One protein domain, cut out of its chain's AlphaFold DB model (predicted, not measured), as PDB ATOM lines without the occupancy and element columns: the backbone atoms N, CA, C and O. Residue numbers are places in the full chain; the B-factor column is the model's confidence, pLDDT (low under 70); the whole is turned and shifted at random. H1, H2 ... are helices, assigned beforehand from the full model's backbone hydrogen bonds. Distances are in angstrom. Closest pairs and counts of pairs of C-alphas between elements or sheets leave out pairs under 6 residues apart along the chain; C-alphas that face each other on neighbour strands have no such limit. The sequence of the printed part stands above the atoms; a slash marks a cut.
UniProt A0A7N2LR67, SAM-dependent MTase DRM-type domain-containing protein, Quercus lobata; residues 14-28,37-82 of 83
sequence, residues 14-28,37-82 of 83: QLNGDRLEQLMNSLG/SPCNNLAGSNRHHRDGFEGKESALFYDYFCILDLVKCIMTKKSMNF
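AT A GLANCE: This is residues 14 to 28 and 37 to 82 of the 83 residues of the protein "SAM-dependent MTase DRM-type domain-containing protein" of Quercus lobata (UniProt A0A7N2LR67). One long straight helix, H2, makes over half the length of a rod, and the loop of residues 37 to 59 carries the rod on beyond the helix's first residue, running out to about His 48 and folding back. The short helix H1 packs on the side of H2 at a steep angle, reaching it with its beginning. The printed part has 61 residues with two named helices, H1 then H2 along the chain, and no named strand; its class is all helix. It is only just extended, close to loose, with a radius of gyration of the C-alphas of 16.2 A and spans of 53 by 18 by 14 A.

IN THESE COORDINATES: H2, residues 60 to 80, is 30.6 A from first to last C-alpha. It begins with C-alpha 60 at (-19.176, -7.254, -29.124) and ends with C-alpha 80 at (-20.543, 18.817, -13.209). H1, residues 17 to 27, is 15.2 A long and begins with C-alpha 17 at (-15.368, 2.290, -16.008).

HOW THE PARTS SIT: H2 touches H1 with residues 70 to 74 alone. Their closest C-alphas are those of Gly 17 and Leu 70, 6.2 A apart. The two helices run the same way at a steep tilt of 61 degrees, with centres 11.5 A apart. Every O i to N i+4 pair is within hydrogen-bond range in H1, and 16 of 17 are in H2.

THE WHOLE: The two C-alphas farthest apart are those of His 48 and Phe 82, at 53.3 A. The link from H1 to H2 runs across the cut: residues 29 to 36 are not printed, and C-alphas 28 and 37 are 25.7 A apart. Mean pLDDT of the printed part is 81.5; residues 40 to 53 and 80 to 82 are under 70.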
ATOM      1  N   GLN A  14     -11.746  -5.128 -21.613       94.62
ATOM      2  CA  GLN A  14     -10.793  -4.475 -20.707       94.62
ATOM      3  C   GLN A  14     -11.120  -2.991 -20.467       94.62
ATOM      4  O   GLN A  14     -10.557  -2.379 -19.557       94.62
ATOM      5  N   LEU A  15     -12.019  -2.398 -21.259       94.31
ATOM      6  CA  LEU A  15     -12.433  -0.995 -21.163       94.31
ATOM      7  C   LEU A  15     -13.614  -0.817 -20.199       94.31
ATOM      8  O   LEU A  15     -14.679  -0.325 -20.566       94.31
ATOM      9  N   ASN A  16     -13.419  -1.210 -18.943       94.25
ATOM     10  CA  ASN A  16     -14.385  -0.937 -17.878       94.25
ATOM     11  C   ASN A  16     -14.327   0.534 -17.407       94.25
ATOM     12  O   ASN A  16     -13.461   1.306 -17.825       94.25
ATOM     13  N   GLY A  17     -15.252   0.920 -16.521       94.62
ATOM     14  CA  GLY A  17     -15.368   2.290 -16.008       94.62
ATOM     15  C   GLY A  17     -14.067   2.830 -15.408       94.62
ATOM     16  O   GLY A  17     -13.593   3.878 -15.842       94.62
ATOM     17  N   ASP A  18     -13.438   2.081 -14.498       95.69
ATOM     18  CA  ASP A  18     -12.179   2.484 -13.853       95.69
ATOM     19  C   ASP A  18     -11.065   2.709 -14.881       95.69
ATOM     20  O   ASP A  18     -10.306   3.680 -14.812       95.69
ATOM     21  N   ARG A  19     -10.972   1.818 -15.876       95.81
ATOM     22  CA  ARG A  19      -9.965   1.931 -16.929       95.81
ATOM     23  C   ARG A  19     -10.207   3.149 -17.812       95.81
ATOM     24  O   ARG A  19      -9.251   3.848 -18.145       95.81
ATOM     25  N   LEU A  20     -11.459   3.423 -18.171       95.88
ATOM     26  CA  LEU A  20     -11.833   4.608 -18.945       95.88
ATOM     27  C   LEU A  20     -11.555   5.897 -18.165       95.88
ATOM     28  O   LEU A  20     -11.002   6.836 -18.733       95.88
ATOM     29  N   GLU A  21     -11.847   5.939 -16.864       95.56
ATOM     30  CA  GLU A  21     -11.518   7.090 -16.017       95.56
ATOM     31  C   GLU A  21     -10.010   7.356 -15.978       95.56
ATOM     32  O   GLU A  21      -9.587   8.500 -16.168       95.56
ATOM     33  N   GLN A  22      -9.192   6.309 -15.806       94.69
ATOM     34  CA  GLN A  22      -7.729   6.414 -15.852       94.69
ATOM     35  C   GLN A  22      -7.240   7.001 -17.181       94.69
ATOM     36  O   GLN A  22      -6.431   7.928 -17.172       94.69
ATOM     37  N   LEU A  23      -7.754   6.501 -18.310       93.81
ATOM     38  CA  LEU A  23      -7.407   6.994 -19.647       93.81
ATOM     39  C   LEU A  23      -7.799   8.460 -19.832       93.81
ATOM     40  O   LEU A  23      -7.013   9.266 -20.317       93.81
ATOM     41  N   MET A  24      -9.004   8.840 -19.415       93.25
ATOM     42  CA  MET A  24      -9.454  10.226 -19.527       93.25
ATOM     43  C   MET A  24      -8.676  11.167 -18.604       93.25
ATOM     44  O   MET A  24      -8.559  12.350 -18.908       93.25
ATOM     45  N   ASN A  25      -8.177  10.677 -17.467       91.62
ATOM     46  CA  ASN A  25      -7.319  11.453 -16.571       91.62
ATOM     47  C   ASN A  25      -5.928  11.692 -17.173       91.62
ATOM     48  O   ASN A  25      -5.352  12.747 -16.925       91.62
ATOM     49  N   SER A  26      -5.397  10.754 -17.964       90.38
ATOM     50  CA  SER A  26      -4.097  10.921 -18.622       90.38
ATOM     51  C   SER A  26      -4.174  11.643 -19.971       90.38
ATOM     52  O   SER A  26      -3.224  12.334 -20.326       90.38
ATOM     53  N   LEU A  27      -5.277  11.499 -20.715       88.00
ATOM     54  CA  LEU A  27      -5.407  11.978 -22.101       88.00
ATOM     55  C   LEU A  27      -6.352  13.172 -22.284       88.00
ATOM     56  O   LEU A  27      -6.345  13.782 -23.346       88.00
ATOM     57  N   GLY A  28      -7.144  13.532 -21.268       87.06
ATOM     58  CA  GLY A  28      -8.029  14.702 -21.325       87.06
ATOM     59  C   GLY A  28      -9.440  14.439 -21.866       87.06
ATOM     60  O   GLY A  28     -10.145  15.391 -22.178       87.06
ATOM     61  N   SER A  37     -18.093  -3.759 -34.697       87.25
ATOM     62  CA  SER A  37     -18.032  -5.157 -34.278       87.25
ATOM     63  C   SER A  37     -17.736  -6.072 -35.471       87.25
ATOM     64  O   SER A  37     -18.100  -5.749 -36.609       87.25
ATOM     65  N   PRO A  38     -17.092  -7.231 -35.248       83.62
ATOM     66  CA  PRO A  38     -16.968  -8.252 -36.279       83.62
ATOM     67  C   PRO A  38     -18.344  -8.636 -36.843       83.62
ATOM     68  O   PRO A  38     -19.277  -8.955 -36.108       83.62
ATOM     69  N   CYS A  39     -18.480  -8.622 -38.171       75.94
ATOM     70  CA  CYS A  39     -19.758  -8.854 -38.853       75.94
ATOM     71  C   CYS A  39     -19.957 -10.307 -39.319       75.94
ATOM     72  O   CYS A  39     -20.930 -10.606 -40.013       75.94
ATOM     73  N   ASN A  40     -19.062 -11.221 -38.937       67.62
ATOM     74  CA  ASN A  40     -19.025 -12.601 -39.431       67.62
ATOM     75  C   ASN A  40     -20.312 -13.400 -39.148       67.62
ATOM     76  O   ASN A  40     -20.681 -14.255 -39.956       67.62
ATOM     77  N   ASN A  41     -21.007 -13.103 -38.041       63.69
ATOM     78  CA  ASN A  41     -22.293 -13.714 -37.669       63.69
ATOM     79  C   ASN A  41     -23.525 -12.944 -38.199       63.69
ATOM     80  O   ASN A  41     -24.652 -13.427 -38.095       63.69
ATOM     81  N   LEU A  42     -23.313 -11.770 -38.806       59.44
ATOM     82  CA  LEU A  42     -24.352 -10.904 -39.382       59.44
ATOM     83  C   LEU A  42     -24.384 -10.979 -40.918       59.44
ATOM     84  O   LEU A  42     -25.422 -10.748 -41.542       59.44
ATOM     85  N   ALA A  43     -23.251 -11.305 -41.546       60.56
ATOM     86  CA  ALA A  43     -23.093 -11.309 -42.991       60.56
ATOM     87  C   ALA A  43     -23.937 -12.396 -43.680       60.56
ATOM     88  O   ALA A  43     -23.944 -13.572 -43.307       60.56
ATOM     89  N   GLY A  44     -24.593 -12.001 -44.780       54.81
ATOM     90  CA  GLY A  44     -25.446 -12.865 -45.601       54.81
ATOM     91  C   GLY A  44     -24.766 -14.155 -46.094       54.81
ATOM     92  O   GLY A  44     -25.407 -15.193 -46.298       54.81
ATOM     93  N   SER A  45     -23.450 -14.073 -46.261       57.94
ATOM     94  CA  SER A  45     -22.576 -15.073 -46.867       57.94
ATOM     95  C   SER A  45     -22.282 -16.274 -45.959       57.94
ATOM     96  O   SER A  45     -21.886 -17.317 -46.469       57.94
ATOM     97  N   ASN A  46     -22.507 -16.169 -44.643       57.28
ATOM     98  CA  ASN A  46     -22.198 -17.228 -43.680       57.28
ATOM     99  C   ASN A  46     -23.490 -17.922 -43.211       57.28
ATOM    100  O   ASN A  46     -24.052 -17.607 -42.167       57.28
ATOM    101  N   ARG A  47     -24.045 -18.817 -44.041       59.69
ATOM    102  CA  ARG A  47     -25.378 -19.429 -43.828       59.69
ATOM    103  C   ARG A  47     -25.429 -20.484 -42.715       59.69
ATOM    104  O   ARG A  47     -26.524 -20.860 -42.319       59.69
ATOM    105  N   HIS A  48     -24.280 -20.948 -42.224       60.47
ATOM    106  CA  HIS A  48     -24.197 -22.054 -41.265       60.47
ATOM    107  C   HIS A  48     -24.107 -21.617 -39.789       60.47
ATOM    108  O   HIS A  48     -24.428 -22.422 -38.928       60.47
ATOM    109  N   HIS A  49     -23.728 -20.362 -39.497       57.91
ATOM    110  CA  HIS A  49     -23.567 -19.824 -38.129       57.91
ATOM    111  C   HIS A  49     -24.226 -18.438 -37.997       57.91
ATOM    112  O   HIS A  49     -23.585 -17.428 -37.688       57.91
ATOM    113  N   ARG A  50     -25.517 -18.380 -38.345       63.25
ATOM    114  CA  ARG A  50     -26.371 -17.184 -38.282       63.25
ATOM    115  C   ARG A  50     -26.921 -17.014 -36.867       63.25
ATOM    116  O   ARG A  50     -28.116 -17.165 -36.648       63.25
ATOM    117  N   ASP A  51     -26.050 -16.667 -35.936       65.50
ATOM    118  CA  ASP A  51     -26.453 -16.453 -34.539       65.50
ATOM    119  C   ASP A  51     -26.904 -14.998 -34.287       65.50
ATOM    120  O   ASP A  51     -27.202 -14.600 -33.165       65.50
ATOM    121  N   GLY A  52     -26.955 -14.163 -35.335       68.81
ATOM    122  CA  GLY A  52     -27.365 -12.764 -35.214       68.81
ATOM    123  C   GLY A  52     -26.386 -11.982 -34.345       68.81
ATOM    124  O   GLY A  52     -25.186 -12.054 -34.577       68.81
ATOM    125  N   PHE A  53     -26.888 -11.231 -33.362       66.19
ATOM    126  CA  PHE A  53     -26.056 -10.544 -32.365       66.19
ATOM    127  C   PHE A  53     -25.712 -11.418 -31.151       66.19
ATOM    128  O   PHE A  53     -24.917 -11.000 -30.315       66.19
ATOM    129  N   GLU A  54     -26.256 -12.635 -31.066       73.19
ATOM    130  CA  GLU A  54     -25.940 -13.598 -30.002       73.19
ATOM    131  C   GLU A  54     -24.703 -14.445 -30.335       73.19
ATOM    132  O   GLU A  54     -24.188 -15.177 -29.490       73.19
ATOM    133  N   GLY A  55     -24.179 -14.322 -31.560       71.62
ATOM    134  CA  GLY A  55     -22.922 -14.943 -31.956       71.62
ATOM    135  C   GLY A  55     -21.742 -14.414 -31.142       71.62
ATOM    136  O   GLY A  55     -21.674 -13.230 -30.805       71.62
ATOM    137  N   LYS A  56     -20.777 -15.298 -30.868       76.00
ATOM    138  CA  LYS A  56     -19.609 -15.028 -30.014       76.00
ATOM    139  C   LYS A  56     -18.867 -13.734 -30.373       76.00
ATOM    140  O   LYS A  56     -18.420 -13.030 -29.476       76.00
ATOM    141  N   GLU A  57     -18.713 -13.434 -31.662       75.69
ATOM    142  CA  GLU A  57     -17.993 -12.236 -32.118       75.69
ATOM    143  C   GLU A  57     -18.924 -11.037 -32.341       75.69
ATOM    144  O   GLU A  57     -18.546  -9.895 -32.086       75.69
ATOM    145  N   SER A  58     -20.161 -11.277 -32.783       77.38
ATOM    146  CA  SER A  58     -21.164 -10.228 -33.001       77.38
ATOM    147  C   SER A  58     -21.691  -9.608 -31.709       77.38
ATOM    148  O   SER A  58     -22.115  -8.453 -31.739       77.38
ATOM    149  N   ALA A  59     -21.635 -10.331 -30.585       83.69
ATOM    150  CA  ALA A  59     -22.048  -9.835 -29.271       83.69
ATOM    151  C   ALA A  59     -21.237  -8.608 -28.821       83.69
ATOM    152  O   ALA A  59     -21.768  -7.760 -28.107       83.69
ATOM    153  N   LEU A  60     -20.013  -8.441 -29.344       87.88
ATOM    154  CA  LEU A  60     -19.176  -7.254 -29.124       87.88
ATOM    155  C   LEU A  60     -19.828  -5.953 -29.616       87.88
ATOM    156  O   LEU A  60     -19.405  -4.856 -29.255       87.88
ATOM    157  N   PHE A  61     -20.879  -6.052 -30.437       89.38
ATOM    158  CA  PHE A  61     -21.735  -4.916 -30.758       89.38
ATOM    159  C   PHE A  61     -22.305  -4.258 -29.496       89.38
ATOM    160  O   PHE A  61     -22.350  -3.034 -29.422       89.38
ATOM    161  N   TYR A  62     -22.702  -5.047 -28.494       91.06
ATOM    162  CA  TYR A  62     -23.256  -4.522 -27.247       91.06
ATOM    163  C   TYR A  62     -22.185  -3.891 -26.354       91.06
ATOM    164  O   TYR A  62     -22.455  -2.850 -25.753       91.06
ATOM    165  N   ASP A  63     -20.962  -4.434 -26.337       93.12
ATOM    166  CA  ASP A  63     -19.834  -3.840 -25.606       93.12
ATOM    167  C   ASP A  63     -19.574  -2.391 -26.045       93.12
ATOM    168  O   ASP A  63     -19.313  -1.526 -25.207       93.12
ATOM    169  N   TYR A  64     -19.728  -2.086 -27.340       93.94
ATOM    170  CA  TYR A  64     -19.610  -0.713 -27.836       93.94
ATOM    171  C   TYR A  64     -20.616   0.243 -27.175       93.94
ATOM    172  O   TYR A  64     -20.224   1.329 -26.745       93.94
ATOM    173  N   PHE A  65     -21.892  -0.141 -27.060       93.81
ATOM    174  CA  PHE A  65     -22.898   0.709 -26.407       93.81
ATOM    175  C   PHE A  65     -22.614   0.871 -24.916       93.81
ATOM    176  O   PHE A  65     -22.677   1.990 -24.412       93.81
ATOM    177  N   CYS A  66     -22.226  -0.209 -24.231       94.88
ATOM    178  CA  CYS A  66     -21.837  -0.148 -22.825       94.88
ATOM    179  C   CYS A  66     -20.674   0.828 -22.603       94.88
ATOM    180  O   CYS A  66     -20.738   1.678 -21.715       94.88
ATOM    181  N   ILE A  67     -19.635   0.762 -23.436       96.19
ATOM    182  CA  ILE A  67     -18.488   1.674 -23.361       96.19
ATOM    183  C   ILE A  67     -18.901   3.106 -23.686       96.19
ATOM    184  O   ILE A  67     -18.500   4.030 -22.979       96.19
ATOM    185  N   LEU A  68     -19.714   3.311 -24.722       95.94
ATOM    186  CA  LEU A  68     -20.178   4.640 -25.111       95.94
ATOM    187  C   LEU A  68     -20.973   5.311 -23.980       95.94
ATOM    188  O   LEU A  68     -20.788   6.501 -23.716       95.94
ATOM    189  N   ASP A  69     -21.824   4.556 -23.291       95.88
ATOM    190  CA  ASP A  69     -22.595   5.060 -22.157       95.88
ATOM    191  C   ASP A  69     -21.707   5.345 -20.939       95.88
ATOM    192  O   ASP A  69     -21.873   6.384 -20.293       95.88
ATOM    193  N   LEU A  70     -20.704   4.502 -20.666       96.12
ATOM    194  CA  LEU A  70     -19.696   4.775 -19.637       96.12
ATOM    195  C   LEU A  70     -18.921   6.062 -19.937       96.12
ATOM    196  O   LEU A  70     -18.779   6.908 -19.052       96.12
ATOM    197  N   VAL A  71     -18.479   6.251 -21.184       95.75
ATOM    198  CA  VAL A  71     -17.772   7.463 -21.615       95.75
ATOM    199  C   VAL A  71     -18.624   8.706 -21.360       95.75
ATOM    200  O   VAL A  71     -18.168   9.636 -20.691       95.75
ATOM    201  N   LYS A  72     -19.884   8.709 -21.813       94.69
ATOM    202  CA  LYS A  72     -20.817   9.828 -21.589       94.69
ATOM    203  C   LYS A  72     -21.039  10.100 -20.103       94.69
ATOM    204  O   LYS A  72     -21.041  11.260 -19.687       94.69
ATOM    205  N   CYS A  73     -21.214   9.048 -19.305       94.94
ATOM    206  CA  CYS A  73     -21.437   9.143 -17.865       94.94
ATOM    207  C   CYS A  73     -20.247   9.811 -17.161       94.94
ATOM    208  O   CYS A  73     -20.428  10.776 -16.417       94.94
ATOM    209  N   ILE A  74     -19.024   9.354 -17.441       94.81
ATOM    210  CA  ILE A  74     -17.798   9.902 -16.847       94.81
ATOM    211  C   ILE A  74     -17.586  11.359 -17.281       94.81
ATOM    212  O   ILE A  74     -17.300  12.218 -16.445       94.81
ATOM    213  N   MET A  75     -17.763  11.665 -18.569       91.75
ATOM    214  CA  MET A  75     -17.571  13.024 -19.090       91.75
ATOM    215  C   MET A  75     -18.606  14.010 -18.535       91.75
ATOM    216  O   MET A  75     -18.246  15.129 -18.168       91.75
ATOM    217  N   THR A  76     -19.864  13.585 -18.380       90.88
ATOM    218  CA  THR A  76     -20.914  14.407 -17.754       90.88
ATOM    219  C   THR A  76     -20.606  14.679 -16.282       90.88
ATOM    220  O   THR A  76     -20.672  15.827 -15.846       90.88
ATOM    221  N   LYS A  77     -20.196  13.652 -15.521       86.25
ATOM    222  CA  LYS A  77     -19.784  13.812 -14.116       86.25
ATOM    223  C   LYS A  77     -18.624  14.792 -13.973       86.25
ATOM    224  O   LYS A  77     -18.671  15.673 -13.121       86.25
ATOM    225  N   LYS A  78     -17.598  14.679 -14.824       73.31
ATOM    226  CA  LYS A  78     -16.472  15.622 -14.820       73.31
ATOM    227  C   LYS A  78     -16.933  17.045 -15.112       73.31
ATOM    228  O   LYS A  78     -16.517  17.941 -14.394       73.31
ATOM    229  N   SER A  79     -17.821  17.246 -16.086       71.56
ATOM    230  CA  SER A  79     -18.373  18.574 -16.380       71.56
ATOM    231  C   SER A  79     -19.136  19.175 -15.198       71.56
ATOM    232  O   SER A  79     -19.063  20.382 -14.994       71.56
ATOM    233  N   MET A  80     -19.852  18.357 -14.419       66.88
ATOM    234  CA  MET A  80     -20.543  18.817 -13.209       66.88
ATOM    235  C   MET A  80     -19.585  19.166 -12.067       66.88
ATOM    236  O   MET A  80     -19.909  20.030 -11.271       66.88
ATOM    237  N   ASN A  81     -18.407  18.540 -11.988       61.41
ATOM    238  CA  ASN A  81     -17.411  18.843 -10.952       61.41
ATOM    239  C   ASN A  81     -16.674  20.179 -11.177       61.41
ATOM    240  O   ASN A  81     -15.906  20.597 -10.313       61.41
ATOM    241  N   PHE A  82     -16.861  20.822 -12.335       55.50
ATOM    242  CA  PHE A  82     -16.332  22.157 -12.640       55.50
ATOM    243  C   PHE A  82     -17.375  23.282 -12.459       55.50
ATOM    244  O   PHE A  82     -17.060  24.436 -12.754       55.50
TER     245      PHE A  82